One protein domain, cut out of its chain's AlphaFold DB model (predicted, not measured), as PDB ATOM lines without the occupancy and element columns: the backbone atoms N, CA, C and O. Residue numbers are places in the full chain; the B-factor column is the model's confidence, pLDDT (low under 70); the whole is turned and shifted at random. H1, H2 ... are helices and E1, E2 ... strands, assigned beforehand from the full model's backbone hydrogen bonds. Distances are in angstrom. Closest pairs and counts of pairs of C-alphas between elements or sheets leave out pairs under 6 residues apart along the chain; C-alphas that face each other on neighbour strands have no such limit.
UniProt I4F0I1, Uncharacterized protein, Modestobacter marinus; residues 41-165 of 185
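This is residues 41 to 165 of the 185 residues of an uncharacterized protein of Modestobacter marinus (UniProt I4F0I1). A strongly twisted sheet of five strands is covered on one face by a helical hairpin, H2 and H3, while a third helix, H1, lies steeply across that hairpin on the side away from the sheet. The other face of the sheet has no named helix over it. The printed part has 125 residues, with three named helices followed by five named strands, in the order H1 H2 H3 E1 E2 E3 E4 E5; the sheet has this same order of strands and is antiparallel throughout. The class is mixed, helices and strands, and the whole is compact, with a radius of gyration of the C-alphas of 14.3 A and spans of 44 by 33 by 20 A.

H1, residues 46 to 59, begins at C-alpha 46 at (121.046, 160.192, 121.051) and is 19.8 A long. H2, residues 66 to 79, measures 20.3 A, and H3, residues 85 to 95, 15.4 A. E1, residues 101 to 108, is 17.9 A long and bends by 80 degrees at residue 105. E2, residues 114 to 122, is 23.6 A long; E3, residues 127 to 133, 19.7 A; E4, residues 140 to 147, 22.2 A. E5, residues 159 to 162, is 7.4 A long and ends at C-alpha 162 at (126.393, 163.215, 94.410).

The strands form a meander, each the antiparallel neighbour of the one before and a hairpin with it; E1 and E5 are the edge strands. Within hydrogen-bond range are N 104 and O 117 of E1 and E2, 2.8 A, N 118 and O 131 of E2 and E3, 2.9 A, N 130 and O 144 of E3 and E4, 2.8 A, and N 145 and O 161 of E4 and E5, 2.9 A. H2 and H3 are on the same face of the sheet, in two layers, helices on one face of a sheet. H2 runs along the strands over E2 and E3 at a height over the sheet of 9.5 A, and only just not over E4, on which 2 of its C-alphas fall. H3 is over E2 at a height of 11.0 A, and only just not over E4, again with 2 C-alphas. H2 and H3 touch at a shallow tilt of 16 degrees, opposite ways, with the closest C-alphas, Phe 70 and Ala 95, 6.3 A apart. H1 is not on the sheet. With residues 53 to 57 alone it touches H2, about perpendicular at 77 degrees; the closest C-alphas are Arg 54 and Val 69, 6.1 A. With residues 46 to 50 alone it touches H3 at a steep tilt of 69 degrees, only just short of about perpendicular, the same way; the closest C-alphas are Pro 46 and Ala 94, 4.2 A. In H1, H2 and H3 every O i to N i+4 pair is within hydrogen-bond range.

The two C-alphas farthest apart, those of Ala 41 and Thr 152, are 44.5 A apart. The printed part has no cut. The link from E4 to E5, 11 residues, is long. The mean pLDDT of the printed part is 82.8, and it is under 70 at residues 41 to 43 and 75 to 86.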
ATOM      1  N   ALA A  41     107.367 158.270 118.320       62.56
ATOM      2  CA  ALA A  41     107.615 157.399 119.467       62.56
ATOM      3  C   ALA A  41     109.091 156.979 119.610       62.56
ATOM      4  O   ALA A  41     109.420 156.273 120.562       62.56
ATOM      5  N   MET A  42     109.970 157.380 118.683       63.75
ATOM      6  CA  MET A  42     111.392 157.043 118.763       63.75
ATOM      7  C   MET A  42     112.073 157.725 119.958       63.75
ATOM      8  O   MET A  42     111.699 158.848 120.321       63.75
ATOM      9  N   PRO A  43     113.110 157.094 120.541       68.69
ATOM     10  CA  PRO A  43     113.937 157.740 121.547       68.69
ATOM     11  C   PRO A  43     114.512 159.050 121.007       68.69
ATOM     12  O   PRO A  43     115.105 159.097 119.932       68.69
ATOM     13  N   THR A  44     114.348 160.133 121.764       73.69
ATOM     14  CA  THR A  44     115.012 161.409 121.466       73.69
ATOM     15  C   THR A  44     116.387 161.515 122.126       73.69
ATOM     16  O   THR A  44     117.103 162.487 121.879       73.69
ATOM     17  N   ASP A  45     116.744 160.549 122.981       83.19
ATOM     18  CA  ASP A  45     118.089 160.432 123.531       83.19
ATOM     19  C   ASP A  45     119.047 159.876 122.454       83.19
ATOM     20  O   ASP A  45     118.804 158.794 121.912       83.19
ATOM     21  N   PRO A  46     120.127 160.600 122.111       82.56
ATOM     22  CA  PRO A  46     121.046 160.192 121.051       82.56
ATOM     23  C   PRO A  46     121.765 158.862 121.302       82.56
ATOM     24  O   PRO A  46     122.068 158.149 120.346       82.56
ATOM     25  N   ALA A  47     122.073 158.538 122.560       85.88
ATOM     26  CA  ALA A  47     122.791 157.317 122.903       85.88
ATOM     27  C   ALA A  47     121.851 156.108 122.855       85.88
ATOM     28  O   ALA A  47     122.213 155.079 122.290       85.88
ATOM     29  N   GLU A  48     120.628 156.253 123.371       86.75
ATOM     30  CA  GLU A  48     119.604 155.207 123.263       86.75
ATOM     31  C   GLU A  48     119.261 154.906 121.800       86.75
ATOM     32  O   GLU A  48     119.169 153.740 121.415       86.75
ATOM     33  N   LEU A  49     119.139 155.944 120.964       83.50
ATOM     34  CA  LEU A  49     118.880 155.767 119.537       83.50
ATOM     35  C   LEU A  49     120.036 155.043 118.837       83.50
ATOM     36  O   LEU A  49     119.789 154.137 118.043       83.50
ATOM     37  N   LEU A  50     121.290 155.403 119.130       85.56
ATOM     38  CA  LEU A  50     122.447 154.734 118.530       85.56
ATOM     39  C   LEU A  50     122.497 153.243 118.897       85.56
ATOM     40  O   LEU A  50     122.721 152.404 118.026       85.56
ATOM     41  N   GLU A  51     122.269 152.902 120.166       88.88
ATOM     42  CA  GLU A  51     122.271 151.507 120.617       88.88
ATOM     43  C   GLU A  51     121.104 150.704 120.030       88.88
ATOM     44  O   GLU A  51     121.276 149.538 119.661       88.88
ATOM     45  N   GLN A  52     119.936 151.333 119.864       84.56
ATOM     46  CA  GLN A  52     118.815 150.721 119.158       84.56
ATOM     47  C   GLN A  52     119.180 150.424 117.698       84.56
ATOM     48  O   GLN A  52     119.008 149.294 117.253       84.56
ATOM     49  N   VAL A  53     119.749 151.391 116.972       84.62
ATOM     50  CA  VAL A  53     120.142 151.185 115.567       84.62
ATOM     51  C   VAL A  53     121.218 150.107 115.441       84.62
ATOM     52  O   VAL A  53     121.127 149.261 114.558       84.62
ATOM     53  N   ARG A  54     122.213 150.083 116.334       87.81
ATOM     54  CA  ARG A  54     123.223 149.011 116.379       87.81
ATOM     55  C   ARG A  54     122.587 147.637 116.563       87.81
ATOM     56  O   ARG A  54     122.936 146.697 115.850       87.81
ATOM     57  N   SER A  55     121.644 147.536 117.495       86.88
ATOM     58  CA  SER A  55     120.907 146.298 117.754       86.88
ATOM     59  C   SER A  55     120.091 145.871 116.535       86.88
ATOM     60  O   SER A  55     120.135 144.704 116.154       86.88
ATOM     61  N   ASP A  56     119.411 146.817 115.887       81.19
ATOM     62  CA  ASP A  56     118.601 146.568 114.696       81.19
ATOM     63  C   ASP A  56     119.459 146.122 113.505       81.19
ATOM     64  O   ASP A  56     119.085 145.167 112.824       81.19
ATOM     65  N   VAL A  57     120.620 146.748 113.272       83.94
ATOM     66  CA  VAL A  57     121.571 146.346 112.218       83.94
ATOM     67  C   VAL A  57     121.980 144.884 112.402       83.94
ATOM     68  O   VAL A  57     121.833 144.081 111.485       83.94
ATOM     69  N   VAL A  58     122.410 144.506 113.609       84.88
ATOM     70  CA  VAL A  58     122.820 143.125 113.905       84.88
ATOM     71  C   VAL A  58     121.643 142.152 113.791       84.88
ATOM     72  O   VAL A  58     121.792 141.061 113.237       84.88
ATOM     73  N   ALA A  59     120.457 142.533 114.274       81.69
ATOM     74  CA  ALA A  59     119.259 141.697 114.214       81.69
ATOM     75  C   ALA A  59     118.823 141.373 112.774       81.69
ATOM     76  O   ALA A  59     118.250 140.310 112.536       81.69
ATOM     77  N   HIS A  60     119.129 142.256 111.821       81.38
ATOM     78  CA  HIS A  60     118.828 142.078 110.400       81.38
ATOM     79  C   HIS A  60     120.030 141.566 109.588       81.38
ATOM     80  O   HIS A  60     120.008 141.610 108.361       81.38
ATOM     81  N   GLY A  61     121.055 141.022 110.254       82.50
ATOM     82  CA  GLY A  61     122.182 140.347 109.604       82.50
ATOM     83  C   GLY A  61     123.300 141.270 109.116       82.50
ATOM     84  O   GLY A  61     124.183 140.800 108.399       82.50
ATOM     85  N   GLY A  62     123.274 142.545 109.507       83.00
ATOM     86  CA  GLY A  62     124.368 143.477 109.273       83.00
ATOM     87  C   GLY A  62     125.634 143.112 110.047       83.00
ATOM     88  O   GLY A  62     125.598 142.398 111.054       83.00
ATOM     89  N   ASP A  63     126.772 143.625 109.586       83.94
ATOM     90  CA  ASP A  63     128.086 143.398 110.189       83.94
ATOM     91  C   ASP A  63     128.307 144.211 111.480       83.94
ATOM     92  O   ASP A  63     129.264 143.966 112.220       83.94
ATOM     93  N   GLY A  64     127.400 145.153 111.774       83.75
ATOM     94  CA  GLY A  64     127.440 146.004 112.964       83.75
ATOM     95  C   GLY A  64     128.568 147.037 112.940       83.75
ATOM     96  O   GLY A  64     128.845 147.663 113.964       83.75
ATOM     97  N   SER A  65     129.235 147.215 111.797       88.31
ATOM     98  CA  SER A  65     130.276 148.216 111.621       88.31
ATOM     99  C   SER A  65     129.710 149.621 111.769       88.31
ATOM    100  O   SER A  65     128.576 149.910 111.385       88.31
ATOM    101  N   ASP A  66     130.541 150.538 112.261       88.31
ATOM    102  CA  ASP A  66     130.182 151.954 112.356       88.31
ATOM    103  C   ASP A  66     129.765 152.534 110.989       88.31
ATOM    104  O   ASP A  66     128.894 153.401 110.928       88.31
ATOM    105  N   ARG A  67     130.316 152.003 109.886       88.06
ATOM    106  CA  ARG A  67     129.912 152.330 108.512       88.06
ATOM    107  C   ARG A  67     128.463 151.939 108.241       88.06
ATOM    108  O   ARG A  67     127.698 152.765 107.752       88.06
ATOM    109  N   GLU A  68     128.091 150.693 108.519       85.62
ATOM    110  CA  GLU A  68     126.733 150.204 108.269       85.62
ATOM    111  C   GLU A  68     125.720 150.889 109.192       85.62
ATOM    112  O   GLU A  68     124.668 151.333 108.738       85.62
ATOM    113  N   VAL A  69     126.075 151.084 110.465       87.94
ATOM    114  CA  VAL A  69     125.262 151.840 111.427       87.94
ATOM    115  C   VAL A  69     125.045 153.275 110.939       87.94
ATOM    116  O   VAL A  69     123.913 153.756 110.930       87.94
ATOM    117  N   PHE A  70     126.096 153.950 110.464       87.38
ATOM    118  CA  PHE A  70     125.980 155.287 109.883       87.38
ATOM    119  C   PHE A  70     125.070 155.308 108.648       87.38
ATOM    120  O   PHE A  70     124.209 156.181 108.533       87.38
ATOM    121  N   GLN A  71     125.227 154.340 107.741       82.38
ATOM    122  CA  GLN A  71     124.385 154.220 106.548       82.38
ATOM    123  C   GLN A  71     122.921 153.947 106.901       82.38
ATOM    124  O   GLN A  71     122.037 154.510 106.260       82.38
ATOM    125  N   ARG A  72     122.648 153.148 107.941       83.12
ATOM    126  CA  ARG A  72     121.289 152.881 108.426       83.12
ATOM    127  C   ARG A  72     120.627 154.157 108.948       83.12
ATOM    128  O   ARG A  72     119.529 154.478 108.499       83.12
ATOM    129  N   ILE A  73     121.320 154.918 109.805       79.62
ATOM    130  CA  ILE A  73     120.829 156.221 110.297       79.62
ATOM    131  C   ILE A  73     120.577 157.173 109.123       79.62
ATOM    132  O   ILE A  73     119.534 157.822 109.054       79.62
ATOM    133  N   GLY A  74     121.520 157.241 108.182       74.00
ATOM    134  CA  GLY A  74     121.416 158.064 106.983       74.00
ATOM    135  C   GLY A  74     120.229 157.707 106.093       74.00
ATOM    136  O   GLY A  74     119.464 158.589 105.715       74.00
ATOM    137  N   GLY A  75     120.050 156.423 105.784       69.81
ATOM    138  CA  GLY A  75     118.943 155.922 104.967       69.81
ATOM    139  C   GLY A  75     117.582 156.240 105.578       69.81
ATOM    140  O   GLY A  75     116.684 156.706 104.873       69.81
ATOM    141  N   ASP A  76     117.450 156.100 106.897       67.00
ATOM    142  CA  ASP A  76     116.208 156.470 107.566       67.00
ATOM    143  C   ASP A  76     115.963 157.993 107.527       67.00
ATOM    144  O   ASP A  76     114.818 158.414 107.381       67.00
ATOM    145  N   LEU A  77     117.010 158.832 107.585       65.38
ATOM    146  CA  LEU A  77     116.897 160.295 107.434       65.38
ATOM    147  C   LEU A  77     116.448 160.717 106.021       65.38
ATOM    148  O   LEU A  77     115.753 161.723 105.863       65.38
ATOM    149  N   VAL A  78     116.806 159.952 104.981       65.12
ATOM    150  CA  VAL A  78     116.350 160.209 103.601       65.12
ATOM    151  C   VAL A  78     114.831 160.025 103.481       65.12
ATOM    152  O   VAL A  78     114.163 160.838 102.829       65.12
ATOM    153  N   GLY A  79     114.278 159.004 104.147       58.75
ATOM    154  CA  GLY A  79     112.844 158.680 104.148       58.75
ATOM    155  C   GLY A  79     111.970 159.591 105.025       58.75
ATOM    156  O   GLY A  79     110.757 159.676 104.823       58.75
ATOM    157  N   GLU A  80     112.565 160.332 105.960       59.28
ATOM    158  CA  GLU A  80     111.890 161.121 107.004       59.28
ATOM    159  C   GLU A  80     111.314 162.474 106.544       59.28
ATOM    160  O   GLU A  80     111.326 163.469 107.265       59.28
ATOM    161  N   SER A  81     110.720 162.531 105.353       54.81
ATOM    162  CA  SER A  81     110.081 163.754 104.837       54.81
ATOM    163  C   SER A  81     108.972 164.347 105.726       54.81
ATOM    164  O   SER A  81     108.604 165.504 105.542       54.81
ATOM    165  N   ILE A  82     108.468 163.572 106.692       56.38
ATOM    166  CA  ILE A  82     107.334 163.903 107.570       56.38
ATOM    167  C   ILE A  82     107.720 163.780 109.063       56.38
ATOM    168  O   ILE A  82     106.858 163.850 109.940       56.38
ATOM    169  N   ALA A  83     108.999 163.559 109.390       63.31
ATOM    170  CA  ALA A  83     109.423 163.422 110.783       63.31
ATOM    171  C   ALA A  83     109.398 164.776 111.517       63.31
ATOM    172  O   ALA A  83     109.784 165.797 110.940       63.31
ATOM    173  N   PRO A  84     108.996 164.818 112.802       66.88
ATOM    174  CA  PRO A  84     109.158 166.015 113.616       66.88
ATOM    175  C   PRO A  84     110.635 166.445 113.675       66.88
ATOM    176  O   PRO A  84     111.497 165.584 113.871       66.88
ATOM    177  N   PRO A  85     110.957 167.755 113.622       67.69
ATOM    178  CA  PRO A  85     112.342 168.240 113.664       67.69
ATOM    179  C   PRO A  85     113.154 167.725 114.860       67.69
ATOM    180  O   PRO A  85     114.366 167.557 114.777       67.69
ATOM    181  N   THR A  86     112.488 167.439 115.982       67.00
ATOM    182  CA  THR A  86     113.114 166.882 117.188       67.00
ATOM    183  C   THR A  86     113.653 165.466 116.986       67.00
ATOM    184  O   THR A  86     114.695 165.142 117.549       67.00
ATOM    185  N   VAL A  87     112.975 164.641 116.183       71.06
ATOM    186  CA  VAL A  87     113.387 163.260 115.869       71.06
ATOM    187  C   VAL A  87     114.585 163.283 114.925       71.06
ATOM    188  O   VAL A  87     115.606 162.652 115.199       71.06
ATOM    189  N   VAL A  88     114.509 164.116 113.885       71.12
ATOM    190  CA  VAL A  88     115.605 164.337 112.933       71.12
ATOM    191  C   VAL A  88     116.859 164.847 113.665       71.12
ATOM    192  O   VAL A  88     117.955 164.312 113.502       71.12
ATOM    193  N   ALA A  89     116.697 165.815 114.575       70.94
ATOM    194  CA  ALA A  89     117.791 166.332 115.396       70.94
ATOM    195  C   ALA A  89     118.403 165.278 116.336       70.94
ATOM    196  O   ALA A  89     119.623 165.249 116.509       70.94
ATOM    197  N   ALA A  90     117.588 164.420 116.957       76.38
ATOM    198  CA  ALA A  90     118.080 163.334 117.806       76.38
ATOM    199  C   ALA A  90     118.916 162.327 117.002       76.38
ATOM    200  O   ALA A  90     119.989 161.927 117.450       76.38
ATOM    201  N   ARG A  91     118.489 162.004 115.779       76.94
ATOM    202  CA  ARG A  91     119.227 161.126 114.864       76.94
ATOM    203  C   ARG A  91     120.557 161.713 114.406       76.94
ATOM    204  O   ARG A  91     121.549 160.990 114.408       76.94
ATOM    205  N   TYR A  92     120.639 163.015 114.111       75.12
ATOM    206  CA  TYR A  92     121.947 163.644 113.855       75.12
ATOM    207  C   TYR A  92     122.882 163.542 115.039       75.12
ATOM    208  O   TYR A  92     124.064 163.246 114.877       75.12
ATOM    209  N   ARG A  93     122.357 163.801 116.238       79.69
ATOM    210  CA  ARG A  93     123.152 163.700 117.456       79.69
ATOM    211  C   ARG A  93     123.615 162.264 117.683       79.69
ATOM    212  O   ARG A  93     124.749 162.088 118.099       79.69
ATOM    213  N   ALA A  94     122.787 161.268 117.369       85.62
ATOM    214  CA  ALA A  94     123.159 159.859 117.453       85.62
ATOM    215  C   ALA A  94     124.252 159.502 116.438       85.62
ATOM    216  O   ALA A  94     125.251 158.893 116.808       85.62
ATOM    217  N   ALA A  95     124.123 159.952 115.185       83.19
ATOM    218  CA  ALA A  95     125.170 159.784 114.178       83.19
ATOM    219  C   ALA A  95     126.494 160.413 114.636       83.19
ATOM    220  O   ALA A  95     127.544 159.803 114.490       83.19
ATOM    221  N   ALA A  96     126.456 161.592 115.263       83.56
ATOM    222  CA  ALA A  96     127.649 162.263 115.780       83.56
ATOM    223  C   ALA A  96     128.372 161.497 116.909       83.56
ATOM    224  O   ALA A  96     129.519 161.822 117.215       83.56
ATOM    225  N   LEU A  97     127.734 160.494 117.524       87.75
ATOM    226  CA  LEU A  97     128.373 159.610 118.505       87.75
ATOM    227  C   LEU A  97     129.161 158.462 117.852       87.75
ATOM    228  O   LEU A  97     129.931 157.791 118.540       87.75
ATOM    229  N   ILE A  98     128.988 158.226 116.549       88.12
ATOM    230  CA  ILE A  98     129.692 157.172 115.818       88.12
ATOM    231  C   ILE A  98     131.147 157.612 115.566       88.12
ATOM    232  O   ILE A  98     131.379 158.681 114.990       88.12
ATOM    233  N   PRO A  99     132.154 156.804 115.951       89.56
ATOM    234  CA  PRO A  99     133.549 157.081 115.627       89.56
ATOM    235  C   PRO A  99     133.768 157.282 114.122       89.56
ATOM    236  O   PRO A  99     133.342 156.471 113.307       89.56
ATOM    237  N   GLY A 100     134.457 158.362 113.746       86.69
ATOM    238  CA  GLY A 100     134.692 158.713 112.339       86.69
ATOM    239  C   GLY A 100     133.620 159.616 111.724       86.69
ATOM    240  O   GLY A 100     133.788 160.046 110.582       86.69
ATOM    241  N   VAL A 101     132.560 159.963 112.465       91.38
ATOM    242  CA  VAL A 101     131.603 160.978 112.016       91.38
ATOM    243  C   VAL A 101     132.158 162.391 112.182       91.38
ATOM    244  O   VAL A 101     132.780 162.742 113.184       91.38
ATOM    245  N   VAL A 102     131.925 163.212 111.165       88.38
ATOM    246  CA  VAL A 102     132.339 164.608 111.058       88.38
ATOM    247  C   VAL A 102     131.148 165.471 110.661       88.38
ATOM    248  O   VAL A 102     130.256 165.029 109.943       88.38
ATOM    249  N   VAL A 103     131.141 166.727 111.100       86.50
ATOM    250  CA  VAL A 103     130.143 167.716 110.676       86.50
ATOM    251  C   VAL A 103     130.823 168.740 109.778       86.50
ATOM    252  O   VAL A 103     131.855 169.303 110.145       86.50
ATOM    253  N   VAL A 104     130.242 168.982 108.607       87.75
ATOM    254  CA  VAL A 104     130.685 169.993 107.644       87.75
ATOM    255  C   VAL A 104     129.637 171.109 107.628       87.75
ATOM    256  O   VAL A 104     128.543 170.890 107.114       87.75
ATOM    257  N   PRO A 105     129.931 172.290 108.205       82.62
ATOM    258  CA  PRO A 105     128.935 173.351 108.384       82.62
ATOM    259  C   PRO A 105     128.405 173.976 107.091       82.62
ATOM    260  O   PRO A 105     127.342 174.579 107.117       82.62
ATOM    261  N   ASP A 106     129.162 173.870 105.998       88.56
ATOM    262  CA  ASP A 106     128.835 174.475 104.708       88.56
ATOM    263  C   ASP A 106     129.099 173.472 103.575       88.56
ATOM    264  O   ASP A 106     130.177 173.409 102.980       88.56
ATOM    265  N   ALA A 107     128.124 172.599 103.349       88.94
ATOM    266  CA  ALA A 107     128.111 171.606 102.290       88.94
ATOM    267  C   ALA A 107     127.118 172.004 101.197       88.94
ATOM    268  O   ALA A 107     126.079 172.596 101.465       88.94
ATOM    269  N   VAL A 108     127.442 171.637  99.957       87.69
ATOM    270  CA  VAL A 108     126.643 171.973  98.775       87.69
ATOM    271  C   VAL A 108     126.152 170.685  98.126       87.69
ATOM    272  O   VAL A 108     126.962 169.791  97.851       87.69
ATOM    273  N   ASP A 109     124.838 170.584  97.926       83.88
ATOM    274  CA  ASP A 109     124.197 169.451  97.253       83.88
ATOM    275  C   ASP A 109     124.315 169.531  95.718       83.88
ATOM    276  O   ASP A 109     124.864 170.486  95.163       83.88
ATOM    277  N   ALA A 110     123.784 168.533  95.000       84.25
ATOM    278  CA  ALA A 110     123.815 168.539  93.532       84.25
ATOM    279  C   ALA A 110     123.039 169.713  92.896       84.25
ATOM    280  O   ALA A 110     123.295 170.058  91.743       84.25
ATOM    281  N   ALA A 111     122.087 170.312  93.620       82.50
ATOM    282  CA  ALA A 111     121.271 171.433  93.161       82.50
ATOM    283  C   ALA A 111     121.902 172.804  93.477       82.50
ATOM    284  O   ALA A 111     121.323 173.836  93.137       82.50
ATOM    285  N   GLY A 112     123.081 172.837  94.112       86.62
ATOM    286  CA  GLY A 112     123.761 174.071  94.499       86.62
ATOM    287  C   GLY A 112     123.222 174.706  95.784       86.62
ATOM    288  O   GLY A 112     123.545 175.858  96.073       86.62
ATOM    289  N   ARG A 113     122.394 173.992  96.555       90.25
ATOM    290  CA  ARG A 113     121.876 174.462  97.845       90.25
ATOM    291  C   ARG A 113     122.911 174.221  98.933       90.25
ATOM    292  O   ARG A 113     123.506 173.145  98.996       90.25
ATOM    293  N   HIS A 114     123.092 175.221  99.789       91.00
ATOM    294  CA  HIS A 114     123.957 175.140 100.957       91.00
ATOM    295  C   HIS A 114     123.215 174.512 102.138       91.00
ATOM    296  O   HIS A 114     122.015 174.722 102.311       91.00
ATOM    297  N   GLY A 115     123.939 173.754 102.951       89.31
ATOM    298  CA  GLY A 115     123.418 173.103 104.141       89.31
ATOM    299  C   GLY A 115     124.527 172.563 105.038       89.31
ATOM    300  O   GLY A 115     125.713 172.691 104.740       89.31
ATOM    301  N   VAL A 116     124.146 171.912 106.130       88.06
ATOM    302  CA  VAL A 116     125.071 171.212 107.023       88.06
ATOM    303  C   VAL A 116     125.146 169.754 106.597       88.06
ATOM    304  O   VAL A 116     124.117 169.085 106.502       88.06
ATOM    305  N   ALA A 117     126.353 169.233 106.371       88.38
ATOM    306  CA  ALA A 117     126.533 167.804 106.166       88.38
ATOM    307  C   ALA A 117     126.977 167.083 107.434       88.38
ATOM    308  O   ALA A 117     127.855 167.545 108.165       88.38
ATOM    309  N   VAL A 118     126.409 165.901 107.643       88.00
ATOM    310  CA  VAL A 118     126.946 164.900 108.559       88.00
ATOM    311  C   VAL A 118     127.622 163.845 107.703       88.00
ATOM    312  O   VAL A 118     126.985 163.238 106.839       88.00
ATOM    313  N   GLY A 119     128.921 163.670 107.905       90.50
ATOM    314  CA  GLY A 119     129.734 162.757 107.127       90.50
ATOM    315  C   GLY A 119     130.358 161.654 107.956       90.50
ATOM    316  O   GLY A 119     130.624 161.852 109.130       90.50
ATOM    317  N   TYR A 120     130.631 160.515 107.337       92.00
ATOM    318  CA  TYR A 120     131.379 159.409 107.923       92.00
ATOM    319  C   TYR A 120     132.656 159.184 107.132       92.00
ATOM    320  O   TYR A 120     132.613 158.956 105.918       92.00
ATOM    321  N   GLU A 121     133.788 159.275 107.820       92.94
ATOM    322  CA  GLU A 121     135.102 159.012 107.258       92.94
ATOM    323  C   GLU A 121     135.491 157.547 107.452       92.94
ATOM    324  O   GLU A 121     135.951 157.126 108.514       92.94
ATOM    325  N   ASP A 122     135.360 156.778 106.376       91.06
ATOM    326  CA  ASP A 122     135.844 155.410 106.314       91.06
ATOM    327  C   ASP A 122     137.320 155.408 105.903       91.06
ATOM    328  O   ASP A 122     137.690 155.415 104.721       91.06
ATOM    329  N   THR A 123     138.189 155.424 106.910       90.00
ATOM    330  CA  THR A 123     139.643 155.401 106.705       90.00
ATOM    331  C   THR A 123     140.141 154.081 106.111       90.00
ATOM    332  O   THR A 123     141.176 154.079 105.436       90.00
ATOM    333  N   ALA A 124     139.406 152.975 106.291       88.81
ATOM    334  CA  ALA A 124     139.807 151.665 105.791       88.81
ATOM    335  C   ALA A 124     139.779 151.650 104.258       88.81
ATOM    336  O   ALA A 124     140.781 151.318 103.611       88.81
ATOM    337  N   ILE A 125     138.682 152.119 103.664       87.81
ATOM    338  CA  ILE A 125     138.546 152.199 102.199       87.81
ATOM    339  C   ILE A 125     138.984 153.555 101.630       87.81
ATOM    340  O   ILE A 125     139.175 153.685 100.424       87.81
ATOM    341  N   GLY A 126     139.225 154.556 102.482       91.81
ATOM    342  CA  GLY A 126     139.676 155.874 102.048       91.81
ATOM    343  C   GLY A 126     138.574 156.694 101.389       91.81
ATOM    344  O   GLY A 126     138.798 157.282 100.328       91.81
ATOM    345  N   ARG A 127     137.386 156.712 101.997       92.12
ATOM    346  CA  ARG A 127     136.197 157.369 101.449       92.12
ATOM    347  C   ARG A 127     135.461 158.136 102.535       92.12
ATOM    348  O   ARG A 127     135.431 157.714 103.686       92.12
ATOM    349  N   ARG A 128     134.848 159.256 102.161       92.94
ATOM    350  CA  ARG A 128     133.891 159.959 103.011       92.94
ATOM    351  C   ARG A 128     132.518 159.919 102.371       92.94
ATOM    352  O   ARG A 128     132.388 160.219 101.186       92.94
ATOM    353  N   TYR A 129     131.522 159.571 103.169       90.19
ATOM    354  CA  TYR A 129     130.104 159.677 102.831       90.19
ATOM    355  C   TYR A 129     129.539 160.890 103.549       90.19
ATOM    356  O   TYR A 129     129.889 161.097 104.700       90.19
ATOM    357  N   GLU A 130     128.693 161.680 102.904       89.75
ATOM    358  CA  GLU A 130     128.092 162.879 103.483       89.75
ATOM    359  C   GLU A 130     126.604 162.934 103.151       89.75
ATOM    360  O   GLU A 130     126.221 162.847 101.985       89.75
ATOM    361  N   TYR A 131     125.775 163.119 104.175       86.62
ATOM    362  CA  TYR A 131     124.363 163.459 104.034       86.62
ATOM    363  C   TYR A 131     124.193 164.943 104.333       86.62
ATOM    364  O   TYR A 131     124.655 165.406 105.373       86.62
ATOM    365  N   ILE A 132     123.565 165.678 103.420       85.25
ATOM    366  CA  ILE A 132     123.449 167.136 103.435       85.25
ATOM    367  C   ILE A 132     122.030 167.517 103.842       85.25
ATOM    368  O   ILE A 132     121.055 166.989 103.298       85.25
ATOM    369  N   PHE A 133     121.924 168.460 104.771       82.69
ATOM    370  CA  PHE A 133     120.667 168.903 105.355       82.69
ATOM    371  C   PHE A 133     120.563 170.417 105.353       82.69
ATOM    372  O   PHE A 133     121.552 171.117 105.543       82.69
ATOM    373  N   ASP A 134     119.353 170.917 105.165       84.75
ATOM    374  CA  ASP A 134     119.047 172.334 105.280       84.75
ATOM    375  C   ASP A 134     119.322 172.808 106.714       84.75
ATOM    376  O   ASP A 134     118.873 172.187 107.679       84.75
ATOM    377  N   ASP A 135     120.082 173.889 106.867       80.69
ATOM    378  CA  ASP A 135     120.558 174.369 108.170       80.69
ATOM    379  C   ASP A 135     119.445 174.962 109.052       80.69
ATOM    380  O   ASP A 135     119.596 175.077 110.271       80.69
ATOM    381  N   THR A 136     118.319 175.313 108.432       77.62
ATOM    382  CA  THR A 136     117.204 176.020 109.054       77.62
ATOM    383  C   THR A 136     116.059 175.063 109.378       77.62
ATOM    384  O   THR A 136     115.485 175.101 110.466       77.62
ATOM    385  N   THR A 137     115.712 174.196 108.429       76.44
ATOM    386  CA  THR A 137     114.583 173.261 108.511       76.44
ATOM    387  C   THR A 137     115.004 171.846 108.887       76.44
ATOM    388  O   THR A 137     114.136 171.035 109.202       76.44
ATOM    389  N   PHE A 138     116.306 171.539 108.851       73.88
ATOM    390  CA  PHE A 138     116.865 170.193 109.029       73.88
ATOM    391  C   PHE A 138     116.377 169.174 107.989       73.88
ATOM    392  O   PHE A 138     116.503 167.966 108.176       73.88
ATOM    393  N   SER A 139     115.825 169.645 106.870       76.50
ATOM    394  CA  SER A 139     115.346 168.777 105.796       76.50
ATOM    395  C   SER A 139     116.511 168.170 105.023       76.50
ATOM    396  O   SER A 139     117.456 168.869 104.671       76.50
ATOM    397  N   TYR A 140     116.425 166.883 104.685       78.25
ATOM    398  CA  TYR A 140     117.389 166.236 103.789       78.25
ATOM    399  C   TYR A 140     117.399 166.875 102.394       78.25
ATOM    400  O   TYR A 140     116.365 166.920 101.723       78.25
ATOM    401  N   LEU A 141     118.575 167.347 101.969       82.06
ATOM    402  CA  LEU A 141     118.809 167.982 100.672       82.06
ATOM    403  C   LEU A 141     119.416 167.014  99.658       82.06
ATOM    404  O   LEU A 141     119.076 167.083  98.480       82.06
ATOM    405  N   GLY A 142     120.288 166.107 100.094       83.62
ATOM    406  CA  GLY A 142     121.004 165.195  99.206       83.62
ATOM    407  C   GLY A 142     122.175 164.505  99.889       83.62
ATOM    408  O   GLY A 142     122.406 164.672 101.084       83.62
ATOM    409  N   ALA A 143     122.924 163.708  99.141       86.50
ATOM    410  CA  ALA A 143     124.128 163.051  99.629       86.50
ATOM    411  C   ALA A 143     125.283 163.251  98.658       86.50
ATOM    412  O   ALA A 143     125.088 163.541  97.480       86.50
ATOM    413  N   ARG A 144     126.500 163.052  99.146       89.56
ATOM    414  CA  ARG A 144     127.679 162.928  98.296       89.56
ATOM    415  C   ARG A 144     128.707 162.008  98.918       89.56
ATOM    416  O   ARG A 144     128.692 161.757 100.120       89.56
ATOM    417  N   SER A 145     129.624 161.520  98.101       89.75
ATOM    418  CA  SER A 145     130.781 160.780  98.581       89.75
ATOM    419  C   SER A 145     132.018 161.109  97.770       89.75
ATOM    420  O   SER A 145     131.936 161.373  96.569       89.75
ATOM    421  N   TYR A 146     133.173 161.100  98.425       92.62
ATOM    422  CA  TYR A 146     134.450 161.379  97.781       92.62
ATOM    423  C   TYR A 146     135.589 160.557  98.378       92.62
ATOM    424  O   TYR A 146     135.510 160.065  99.506       92.62
ATOM    425  N   LEU A 147     136.670 160.418  97.615       92.88
ATOM    426  CA  LEU A 147     137.885 159.744  98.066       92.88
ATOM    427  C   LEU A 147     138.684 160.637  99.023       92.88
ATOM    428  O   LEU A 147     138.988 161.784  98.703       92.88
ATOM    429  N   THR A 148     139.086 160.104 100.174       94.06
ATOM    430  CA  THR A 148     139.923 160.807 101.169       94.06
ATOM    431  C   THR A 148     141.413 160.492 101.028       94.06
ATOM    432  O   THR A 148     142.250 161.131 101.660       94.06
ATOM    433  N   ARG A 149     141.774 159.551 100.149       91.75
ATOM    434  CA  ARG A 149     143.154 159.238  99.750       91.75
ATOM    435  C   ARG A 149     143.194 158.767  98.300       91.75
ATOM    436  O   ARG A 149     142.157 158.484  97.713       91.75
ATOM    437  N   ASN A 150     144.392 158.649  97.734       92.50
ATOM    438  CA  ASN A 150     144.557 158.025  96.422       92.50
ATOM    439  C   ASN A 150     144.157 156.545  96.496       92.50
ATOM    440  O   ASN A 150     144.645 155.809  97.360       92.50
ATOM    441  N   THR A 151     143.304 156.116  95.574       90.62
ATOM    442  CA  THR A 151     142.872 154.724  95.413       90.62
ATOM    443  C   THR A 151     142.987 154.312  93.944       90.62
ATOM    444  O   THR A 151     143.416 155.089  93.092       90.62
ATOM    445  N   THR A 152     142.605 153.076  93.628       88.00
ATOM    446  CA  THR A 152     142.472 152.613  92.240       88.00
ATOM    447  C   THR A 152     141.351 153.325  91.479       88.00
ATOM    448  O   THR A 152     141.405 153.369  90.255       88.00
ATOM    449  N   LEU A 153     140.364 153.893  92.182       84.75
ATOM    450  CA  LEU A 153     139.244 154.632  91.592       84.75
ATOM    451  C   LEU A 153     139.618 156.076  91.223       84.75
ATOM    452  O   LEU A 153     138.946 156.686  90.399       84.75
ATOM    453  N   GLY A 154     140.684 156.631  91.809       92.25
ATOM    454  CA  GLY A 154     141.147 157.979  91.489       92.25
ATOM    455  C   GLY A 154     142.003 158.633  92.578       92.25
ATOM    456  O   GLY A 154     142.286 158.032  93.620       92.25
ATOM    457  N   PRO A 155     142.450 159.879  92.344       94.88
ATOM    458  CA  PRO A 155     143.163 160.658  93.348       94.88
ATOM    459  C   PRO A 155     142.252 161.073  94.513       94.88
ATOM    460  O   PRO A 155     141.022 161.090  94.401       94.88
ATOM    461  N   VAL A 156     142.874 161.476  95.622       94.25
ATOM    462  CA  VAL A 156     142.189 162.150  96.735       94.25
ATOM    463  C   VAL A 156     141.350 163.332  96.233       94.25
ATOM    464  O   VAL A 156     141.770 164.075  95.348       94.25
ATOM    465  N   GLY A 157     140.156 163.500  96.798       91.25
ATOM    466  CA  GLY A 157     139.205 164.548  96.428       91.25
ATOM    467  C   GLY A 157     138.294 164.200  95.250       91.25
ATOM    468  O   GLY A 157     137.390 164.975  94.951       91.25
ATOM    469  N   THR A 158     138.478 163.047  94.594       92.06
ATOM    470  CA  THR A 158     137.557 162.581  93.543       92.06
ATOM    471  C   THR A 158     136.150 162.403  94.110       92.06
ATOM    472  O   THR A 158     135.961 161.609  95.032       92.06
ATOM    473  N   LEU A 159     135.172 163.114  93.542       88.50
ATOM    474  CA  LEU A 159     133.750 162.930  93.820       88.50
ATOM    475  C   LEU A 159     133.287 161.612  93.193       88.50
ATOM    476  O   LEU A 159     133.351 161.449  91.979       88.50
ATOM    477  N   THR A 160     132.842 160.676  94.023       86.81
ATOM    478  CA  THR A 160     132.402 159.347  93.579       86.81
ATOM    479  C   THR A 160     130.886 159.210  93.506       86.81
ATOM    480  O   THR A 160     130.393 158.309  92.843       86.81
ATOM    481  N   SER A 161     130.140 160.077  94.190       83.06
ATOM    482  CA  SER A 161     128.683 160.162  94.074       83.06
ATOM    483  C   SER A 161     128.202 161.533  94.539       83.06
ATOM    484  O   SER A 161     128.809 162.129  95.432       83.06
ATOM    485  N   ILE A 162     127.117 162.029  93.952       85.69
ATOM    486  CA  ILE A 162     126.393 163.215  94.410       85.69
ATOM    487  C   ILE A 162     124.915 163.088  94.033       85.69
ATOM    488  O   ILE A 162     124.584 162.606  92.951       85.69
ATOM    489  N   SER A 163     124.025 163.519  94.919       75.19
ATOM    490  CA  SER A 163     122.581 163.520  94.716       75.19
ATOM    491  C   SER A 163     121.944 164.776  95.308       75.19
ATOM    492  O   SER A 163     122.520 165.449  96.167       75.19
ATOM    493  N   ALA A 164     120.743 165.100  94.835       78.19
ATOM    494  CA  ALA A 164     119.883 166.111  95.433       78.19
ATOM    495  C   ALA A 164     118.416 165.693  95.315       78.19
ATOM    496  O   ALA A 164     117.987 165.154  94.294       78.19
ATOM    497  N   VAL A 165     117.638 165.983  96.353       74.25
ATOM    498  CA  VAL A 165     116.181 165.860  96.340       74.25
ATOM    499  C   VAL A 165     115.603 167.120  95.701       74.25
ATOM    500  O   VAL A 165     115.667 168.199  96.296       74.25
TER     501      VAL A 165